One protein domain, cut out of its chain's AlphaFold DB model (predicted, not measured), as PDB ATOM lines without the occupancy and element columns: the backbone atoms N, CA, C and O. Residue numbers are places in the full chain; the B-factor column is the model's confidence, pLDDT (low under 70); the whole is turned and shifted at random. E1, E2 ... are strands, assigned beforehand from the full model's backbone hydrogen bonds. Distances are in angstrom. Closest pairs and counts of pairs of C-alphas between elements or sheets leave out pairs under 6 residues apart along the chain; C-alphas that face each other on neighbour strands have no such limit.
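This is residues 42 to 109 of the 118 residues of an uncharacterized protein of Chitinibacter sp. 2T18 (UniProt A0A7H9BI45). What shape is it? It has little regular structure: a twisted antiparallel sheet, E3 E2 E4 E5 E7, with the small parallel pair E1 and E6 over one face. How large is it? The printed part has 68 residues, 26 of them in seven named strands, E1 to E7, with no named helix: all strand. It is compact, radius of gyration of the C-alphas 10.4 A, spanning 29 by 23 by 19 A.

Where are the strands? E1 is residues 42 to 44, E2 50 to 54, 13.4 A long, E3 58 to 62, 13.1 A long, E4 76 to 78, E5 85 to 87, E6 92 to 95, E7 106 to 108. Where do E1 and E7 anchor? C-alpha 42 is at (153.075, 161.110, 131.879), C-alpha 108 at (138.512, 165.336, 124.302).

What pairs with E1? E6 is parallel at 20 degrees, with N 43 and O 93 within hydrogen-bond range, 2.9 A. How is the sheet paired? N 52 and O 60 of the hairpin E2 and E3 are 2.9 A apart, N 78 and O 51 of E4 and E2 2.8 A, N 86 and O 77 of the hairpin E4 and E5 2.8 A, N 108 and O 85 of E7 and E5 2.7 A.

Which link is long? E3 to E4, 13 residues. Any cut or weak spot? The printed part has no cut, and no printed residue is under 70 in pLDDT.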
ATOM      1  N   ILE A  42     153.902 162.016 131.096       94.12
ATOM      2  CA  ILE A  42     153.075 161.110 131.879       94.12
ATOM      3  C   ILE A  42     153.943 160.491 132.952       94.12
ATOM      4  O   ILE A  42     154.942 159.845 132.648       94.12
ATOM      5  N   HIS A  43     153.510 160.626 134.198       96.12
ATOM      6  CA  HIS A  43     154.011 159.831 135.304       96.12
ATOM      7  C   HIS A  43     152.956 158.778 135.638       96.12
ATOM      8  O   HIS A  43     151.925 159.072 136.250       96.12
ATOM      9  N   ASN A  44     153.202 157.533 135.233       97.19
ATOM     10  CA  ASN A  44     152.263 156.443 135.428       97.19
ATOM     11  C   ASN A  44     152.578 155.641 136.693       97.19
ATOM     12  O   ASN A  44     153.455 154.786 136.690       97.19
ATOM     13  N   GLN A  45     151.824 155.876 137.767       97.50
ATOM     14  CA  GLN A  45     151.945 155.147 139.036       97.50
ATOM     15  C   GLN A  45     151.001 153.946 139.120       97.50
ATOM     16  O   GLN A  45     150.993 153.230 140.125       97.50
ATOM     17  N   SER A  46     150.180 153.720 138.098       96.62
ATOM     18  CA  SER A  46     149.237 152.608 138.040       96.62
ATOM     19  C   SER A  46     149.895 151.315 137.555       96.62
ATOM     20  O   SER A  46     151.007 151.315 137.021       96.62
ATOM     21  N   ASP A  47     149.191 150.203 137.746       96.75
ATOM     22  CA  ASP A  47     149.560 148.883 137.216       96.75
ATOM     23  C   ASP A  47     149.044 148.649 135.784       96.75
ATOM     24  O   ASP A  47     149.099 147.532 135.274       96.75
ATOM     25  N   VAL A  48     148.535 149.693 135.118       95.38
ATOM     26  CA  VAL A  48     147.984 149.598 133.763       95.38
ATOM     27  C   VAL A  48     148.831 150.364 132.754       95.38
ATOM     28  O   VAL A  48     149.404 151.409 133.053       95.38
ATOM     29  N   VAL A  49     148.908 149.828 131.538       96.19
ATOM     30  CA  VAL A  49     149.541 150.492 130.393       96.19
ATOM     31  C   VAL A  49     148.621 151.603 129.892       96.19
ATOM     32  O   VAL A  49     147.413 151.401 129.770       96.19
ATOM     33  N   ILE A  50     149.194 152.763 129.578       96.62
ATOM     34  CA  ILE A  50     148.445 153.928 129.106       96.62
ATOM     35  C   ILE A  50     148.653 154.095 127.613       96.62
ATOM     36  O   ILE A  50     149.784 154.213 127.150       96.62
ATOM     37  N   GLN A  51     147.550 154.111 126.871       96.38
ATOM     38  CA  GLN A  51     147.561 154.448 125.454       96.38
ATOM     39  C   GLN A  51     147.683 155.963 125.298       96.38
ATOM     40  O   GLN A  51     146.951 156.718 125.942       96.38
ATOM     41  N   VAL A  52     148.583 156.385 124.422       94.44
ATOM     42  CA  VAL A  52     148.839 157.786 124.097       94.44
ATOM     43  C   VAL A  52     148.801 158.006 122.590       94.44
ATOM     44  O   VAL A  52     148.866 157.046 121.812       94.44
ATOM     45  N   TRP A  53     148.630 159.261 122.194       92.50
ATOM     46  CA  TRP A  53     148.613 159.700 120.806       92.50
ATOM     47  C   TRP A  53     149.330 161.043 120.661       92.50
ATOM     48  O   TRP A  53     149.141 161.913 121.515       92.50
ATOM     49  N   ASP A  54     150.070 161.206 119.568       87.19
ATOM     50  CA  ASP A  54     150.572 162.492 119.074       87.19
ATOM     51  C   ASP A  54     150.533 162.544 117.530       87.19
ATOM     52  O   ASP A  54     150.426 161.495 116.878       87.19
ATOM     53  N   ASP A  55     150.567 163.750 116.945       81.12
ATOM     54  CA  ASP A  55     150.458 163.964 115.483       81.12
ATOM     55  C   ASP A  55     151.640 163.351 114.696       81.12
ATOM     56  O   ASP A  55     151.465 162.940 113.546       81.12
ATOM     57  N   ASP A  56     152.824 163.229 115.311       82.25
ATOM     58  CA  ASP A  56     154.058 162.783 114.653       82.25
ATOM     59  C   ASP A  56     154.238 161.251 114.685       82.25
ATOM     60  O   ASP A  56     154.696 160.651 113.706       82.25
ATOM     61  N   HIS A  57     153.868 160.592 115.787       85.38
ATOM     62  CA  HIS A  57     154.115 159.162 116.024       85.38
ATOM     63  C   HIS A  57     152.834 158.318 116.071       85.38
ATOM     64  O   HIS A  57     152.905 157.084 116.063       85.38
ATOM     65  N   GLY A  58     151.653 158.940 116.083       88.88
ATOM     66  CA  GLY A  58     150.379 158.234 116.155       88.88
ATOM     67  C   GLY A  58     150.172 157.543 117.505       88.88
ATOM     68  O   GLY A  58     150.440 158.116 118.553       88.88
ATOM     69  N   HIS A  59     149.628 156.318 117.513       92.81
ATOM     70  CA  HIS A  59     149.356 155.587 118.760       92.81
ATOM     71  C   HIS A  59     150.577 154.837 119.278       92.81
ATOM     72  O   HIS A  59     151.131 153.981 118.592       92.81
ATOM     73  N   TYR A  60     150.892 155.051 120.550       92.62
ATOM     74  CA  TYR A  60     151.870 154.263 121.290       92.62
ATOM     75  C   TYR A  60     151.456 154.145 122.761       92.62
ATOM     76  O   TYR A  60     150.322 154.460 123.136       92.62
ATOM     77  N   SER A  61     152.340 153.602 123.597       95.31
ATOM     78  CA  SER A  61     152.015 153.294 124.984       95.31
ATOM     79  C   SER A  61     153.094 153.717 125.966       95.31
ATOM     80  O   SER A  61     154.281 153.507 125.717       95.31
ATOM     81  N   VAL A  62     152.658 154.192 127.130       95.19
ATOM     82  CA  VAL A  62     153.489 154.360 128.324       95.19
ATOM     83  C   VAL A  62     153.253 153.161 129.237       95.19
ATOM     84  O   VAL A  62     152.107 152.819 129.546       95.19
ATOM     85  N   ALA A  63     154.333 152.492 129.639       97.06
ATOM     86  CA  ALA A  63     154.251 151.294 130.464       97.06
ATOM     87  C   ALA A  63     153.658 151.588 131.856       97.06
ATOM     88  O   ALA A  63     153.585 152.731 132.309       97.06
ATOM     89  N   ALA A  64     153.198 150.533 132.529       97.06
ATOM     90  CA  ALA A  64     152.820 150.602 133.937       97.06
ATOM     91  C   ALA A  64     154.041 150.962 134.799       97.06
ATOM     92  O   ALA A  64     155.159 150.555 134.481       97.06
ATOM     93  N   LYS A  65     153.819 151.688 135.901       97.62
ATOM     94  CA  LYS A  65     154.879 152.089 136.849       97.62
ATOM     95  C   LYS A  65     156.086 152.770 136.177       97.62
ATOM     96  O   LYS A  65     157.225 152.539 136.577       97.62
ATOM     97  N   SER A  66     155.852 153.578 135.146       96.56
ATOM     98  CA  SER A  66     156.910 154.248 134.386       96.56
ATOM     99  C   SER A  66     156.583 155.707 134.088       96.56
ATOM    100  O   SER A  66     155.448 156.155 134.228       96.56
ATOM    101  N   GLU A  67     157.579 156.437 133.601       94.81
ATOM    102  CA  GLU A  67     157.406 157.786 133.065       94.81
ATOM    103  C   GLU A  67     157.524 157.770 131.538       94.81
ATOM    104  O   GLU A  67     158.197 156.906 130.965       94.81
ATOM    105  N   SER A  68     156.851 158.699 130.861       91.19
ATOM    106  CA  SER A  68     157.032 158.881 129.424       91.19
ATOM    107  C   SER A  68     158.397 159.490 129.103       91.19
ATOM    108  O   SER A  68     158.981 160.241 129.885       91.19
ATOM    109  N   SER A  69     158.909 159.183 127.911       80.94
ATOM    110  CA  SER A  69     160.111 159.835 127.398       80.94
ATOM    111  C   SER A  69     159.841 161.318 127.150       80.94
ATOM    112  O   SER A  69     158.810 161.667 126.588       80.94
ATOM    113  N   ARG A  70     160.807 162.181 127.483       73.56
ATOM    114  CA  ARG A  70     160.765 163.611 127.127       73.56
ATOM    115  C   ARG A  70     161.051 163.878 125.651       73.56
ATOM    116  O   ARG A  70     160.986 165.028 125.237       73.56
ATOM    117  N   ASN A  71     161.414 162.851 124.883       73.56
ATOM    118  CA  ASN A  71     161.781 162.981 123.471       73.56
ATOM    119  C   ASN A  71     160.598 162.776 122.518       73.56
ATOM    120  O   ASN A  71     160.765 162.985 121.323       73.56
ATOM    121  N   LEU A  72     159.456 162.311 123.027       72.38
ATOM    122  CA  LEU A  72     158.231 162.134 122.256       72.38
ATOM    123  C   LEU A  72     157.213 163.144 122.762       72.38
ATOM    124  O   LEU A  72     157.111 163.335 123.978       72.38
ATOM    125  N   ASP A  73     156.499 163.778 121.843       79.62
ATOM    126  CA  ASP A  73     155.377 164.631 122.204       79.62
ATOM    127  C   ASP A  73     154.199 163.765 122.659       79.62
ATOM    128  O   ASP A  73     154.028 162.652 122.178       79.62
ATOM    129  N   ILE A  74     153.409 164.243 123.617       87.81
ATOM    130  CA  ILE A  74     152.180 163.580 124.056       87.81
ATOM    131  C   ILE A  74     151.060 164.600 123.976       87.81
ATOM    132  O   ILE A  74     150.852 165.385 124.904       87.81
ATOM    133  N   ASP A  75     150.275 164.518 122.906       86.94
ATOM    134  CA  ASP A  75     149.081 165.343 122.760       86.94
ATOM    135  C   ASP A  75     147.956 164.820 123.642       86.94
ATOM    136  O   ASP A  75     147.330 165.578 124.392       86.94
ATOM    137  N   HIS A  76     147.701 163.507 123.571       91.69
ATOM    138  CA  HIS A  76     146.600 162.878 124.283       91.69
ATOM    139  C   HIS A  76     146.987 161.587 124.999       91.69
ATOM    140  O   HIS A  76     147.747 160.766 124.495       91.69
ATOM    141  N   ALA A  77     146.357 161.352 126.149       94.75
ATOM    142  CA  ALA A  77     146.406 160.088 126.880       94.75
ATOM    143  C   ALA A  77     144.994 159.558 127.116       94.75
ATOM    144  O   ALA A  77     144.088 160.318 127.458       94.75
ATOM    145  N   LYS A  78     144.784 158.252 126.966       95.50
ATOM    146  CA  LYS A  78     143.472 157.631 127.155       95.50
ATOM    147  C   LYS A  78     143.290 157.158 128.592       95.50
ATOM    148  O   LYS A  78     144.025 156.287 129.052       95.50
ATOM    149  N   GLU A  79     142.283 157.688 129.280       93.19
ATOM    150  CA  GLU A  79     141.951 157.282 130.646       93.19
ATOM    151  C   GLU A  79     141.395 155.844 130.648       93.19
ATOM    152  O   GLU A  79     140.346 155.605 130.042       93.19
ATOM    153  N   PRO A  80     142.032 154.881 131.343       88.94
ATOM    154  CA  PRO A  80     141.652 153.467 131.274       88.94
ATOM    155  C   PRO A  80     140.207 153.186 131.698       88.94
ATOM    156  O   PRO A  80     139.515 152.396 131.060       88.94
ATOM    157  N   GLY A  81     139.738 153.842 132.765       86.50
ATOM    158  CA  GLY A  81     138.420 153.570 133.346       86.50
ATOM    159  C   GLY A  81     137.246 154.173 132.572       86.50
ATOM    160  O   GLY A  81     136.141 153.644 132.638       86.50
ATOM    161  N   THR A  82     137.461 155.275 131.846       88.00
ATOM    162  CA  THR A  82     136.378 156.005 131.158       88.00
ATOM    163  C   THR A  82     136.506 156.001 129.638       88.00
ATOM    164  O   THR A  82     135.551 156.338 128.943       88.00
ATOM    165  N   GLY A  83     137.682 155.662 129.106       89.56
ATOM    166  CA  GLY A  83     137.993 155.728 127.681       89.56
ATOM    167  C   GLY A  83     138.107 157.148 127.118       89.56
ATOM    168  O   GLY A  83     138.325 157.288 125.915       89.56
ATOM    169  N   ARG A  84     137.966 158.188 127.952       89.94
ATOM    170  CA  ARG A  84     138.113 159.591 127.541       89.94
ATOM    171  C   ARG A  84     139.576 159.911 127.268       89.94
ATOM    172  O   ARG A  84     140.466 159.371 127.920       89.94
ATOM    173  N   TRP A  85     139.816 160.840 126.353       92.69
ATOM    174  CA  TRP A  85     141.164 161.291 126.031       92.69
ATOM    175  C   TRP A  85     141.478 162.571 126.787       92.69
ATOM    176  O   TRP A  85     140.805 163.574 126.595       92.69
ATOM    177  N   CYS A  86     142.475 162.548 127.656       92.00
ATOM    178  CA  CYS A  86     143.036 163.755 128.238       92.00
ATOM    179  C   CYS A  86     143.947 164.437 127.223       92.00
ATOM    180  O   CYS A  86     144.742 163.730 126.618       92.00
ATOM    181  N   LYS A  87     143.865 165.762 127.055       89.19
ATOM    182  CA  LYS A  87     144.822 166.536 126.245       89.19
ATOM    183  C   LYS A  87     145.853 167.199 127.161       89.19
ATOM    184  O   LYS A  87     145.446 167.946 128.051       89.19
ATOM    185  N   LEU A  88     147.142 166.903 126.981       84.75
ATOM    186  CA  LEU A  88     148.181 167.225 127.969       84.75
ATOM    187  C   LEU A  88     148.875 168.568 127.718       84.75
ATOM    188  O   LEU A  88     149.070 169.308 128.678       84.75
ATOM    189  N   GLY A  89     149.220 168.918 126.476       77.06
ATOM    190  CA  GLY A  89     150.070 170.092 126.224       77.06
ATOM    191  C   GLY A  89     151.357 170.055 127.061       77.06
ATOM    192  O   GLY A  89     151.877 168.979 127.323       77.06
ATOM    193  N   GLU A  90     151.798 171.196 127.604       77.75
ATOM    194  CA  GLU A  90     152.999 171.287 128.464       77.75
ATOM    195  C   GLU A  90     152.867 170.603 129.843       77.75
ATOM    196  O   GLU A  90     153.789 170.646 130.664       77.75
ATOM    197  N   HIS A  91     151.706 170.030 130.165       82.25
ATOM    198  CA  HIS A  91     151.425 169.547 131.509       82.25
ATOM    199  C   HIS A  91     151.967 168.137 131.760       82.25
ATOM    200  O   HIS A  91     152.010 167.268 130.887       82.25
ATOM    201  N   THR A  92     152.324 167.886 133.021       90.06
ATOM    202  CA  THR A  92     152.545 166.528 133.516       90.06
ATOM    203  C   THR A  92     151.226 165.928 133.987       90.06
ATOM    204  O   THR A  92     150.652 166.366 134.986       90.06
ATOM    205  N   LEU A  93     150.775 164.891 133.292       93.19
ATOM    206  CA  LEU A  93     149.681 164.039 133.726       93.19
ATOM    207  C   LEU A  93     150.196 163.012 134.737       93.19
ATOM    208  O   LEU A  93     151.164 162.294 134.473       93.19
ATOM    209  N   ILE A  94     149.505 162.895 135.867       96.38
ATOM    210  CA  ILE A  94     149.759 161.837 136.844       96.38
ATOM    211  C   ILE A  94     148.671 160.782 136.681       96.38
ATOM    212  O   ILE A  94     147.480 161.087 136.726       96.38
ATOM    213  N   VAL A  95     149.071 159.527 136.500       96.69
ATOM    214  CA  VAL A  95     148.141 158.397 136.553       96.69
ATOM    215  C   VAL A  95     148.278 157.753 137.916       96.69
ATOM    216  O   VAL A  95     149.271 157.082 138.196       96.69
ATOM    217  N   ALA A  96     147.283 157.984 138.769       95.56
ATOM    218  CA  ALA A  96     147.275 157.497 140.139       95.56
ATOM    219  C   ALA A  96     147.264 155.956 140.189       95.56
ATOM    220  O   ALA A  96     146.841 155.308 139.225       95.56
ATOM    221  N   PRO A  97     147.640 155.325 141.319       95.38
ATOM    222  CA  PRO A  97     147.655 153.864 141.448       95.38
ATOM    223  C   PRO A  97     146.335 153.165 141.083       95.38
ATOM    224  O   PRO A  97     146.345 152.030 140.618       95.38
ATOM    225  N   ASN A  98     145.197 153.849 141.247       91.88
ATOM    226  CA  ASN A  98     143.863 153.354 140.885       91.88
ATOM    227  C   ASN A  98     143.494 153.546 139.395       91.88
ATOM    228  O   ASN A  98     142.354 153.288 139.017       91.88
ATOM    229  N   GLY A  99     144.419 154.035 138.565       89.25
ATOM    230  CA  GLY A  99     144.218 154.276 137.135       89.25
ATOM    231  C   GLY A  99     143.470 155.568 136.792       89.25
ATOM    232  O   GLY A  99     143.183 155.797 135.618       89.25
ATOM    233  N   ARG A 100     143.141 156.415 137.779       92.44
ATOM    234  CA  ARG A 100     142.534 157.729 137.526       92.44
ATOM    235  C   ARG A 100     143.578 158.732 137.068       92.44
ATOM    236  O   ARG A 100     144.716 158.725 137.534       92.44
ATOM    237  N   PHE A 101     143.150 159.616 136.178       94.75
ATOM    238  CA  PHE A 101     143.974 160.714 135.704       94.75
ATOM    239  C   PHE A 101     143.857 161.913 136.641       94.75
ATOM    240  O   PHE A 101     142.762 162.409 136.919       94.75
ATOM    241  N   GLU A 102     145.002 162.387 137.108       93.81
ATOM    242  CA  GLU A 102     145.159 163.587 137.917       93.81
ATOM    243  C   GLU A 102     145.887 164.655 137.099       93.81
ATOM    244  O   GLU A 102     146.755 164.347 136.283       93.81
ATOM    245  N   ASN A 103     145.527 165.922 137.315       89.88
ATOM    246  CA  ASN A 103     146.053 167.073 136.570       89.88
ATOM    247  C   ASN A 103     145.790 167.029 135.060       89.88
ATOM    248  O   ASN A 103     146.515 167.649 134.289       89.88
ATOM    249  N   CYS A 104     144.734 166.335 134.633       90.19
ATOM    250  CA  CYS A 104     144.279 166.424 133.257       90.19
ATOM    251  C   CYS A 104     143.706 167.831 132.972       90.19
ATOM    252  O   CYS A 104     142.680 168.172 133.568       90.19
ATOM    253  N   PRO A 105     144.306 168.634 132.070       85.06
ATOM    254  CA  PRO A 105     143.849 170.001 131.795       85.06
ATOM    255  C   PRO A 105     142.448 170.040 131.184       85.06
ATOM    256  O   PRO A 105     141.625 170.891 131.518       85.06
ATOM    257  N   CYS A 106     142.170 169.110 130.271       86.94
ATOM    258  CA  CYS A 106     140.874 168.971 129.630       86.94
ATOM    259  C   CYS A 106     140.702 167.568 129.034       86.94
ATOM    260  O   CYS A 106     141.677 166.871 128.749       86.94
ATOM    261  N   TYR A 107     139.452 167.196 128.755       89.50
ATOM    262  CA  TYR A 107     139.130 165.970 128.029       89.50
ATOM    263  C   TYR A 107     138.633 166.269 126.611       89.50
ATOM    264  O   TYR A 107     137.911 167.237 126.381       89.50
ATOM    265  N   ALA A 108     138.985 165.396 125.674       86.94
ATOM    266  CA  ALA A 108     138.512 165.336 124.302       86.94
ATOM    267  C   ALA A 108     137.672 164.063 124.086       86.94
ATOM    268  O   ALA A 108     137.876 163.036 124.741       86.94
ATOM    269  N   LEU A 109     136.724 164.118 123.141       81.81
ATOM    270  CA  LEU A 109     135.905 162.952 122.763       81.81
ATOM    271  C   LEU A 109     136.721 161.885 122.023       81.81
ATOM    272  O   LEU A 109     136.312 160.727 121.960       81.81
TER     273      LEU A 109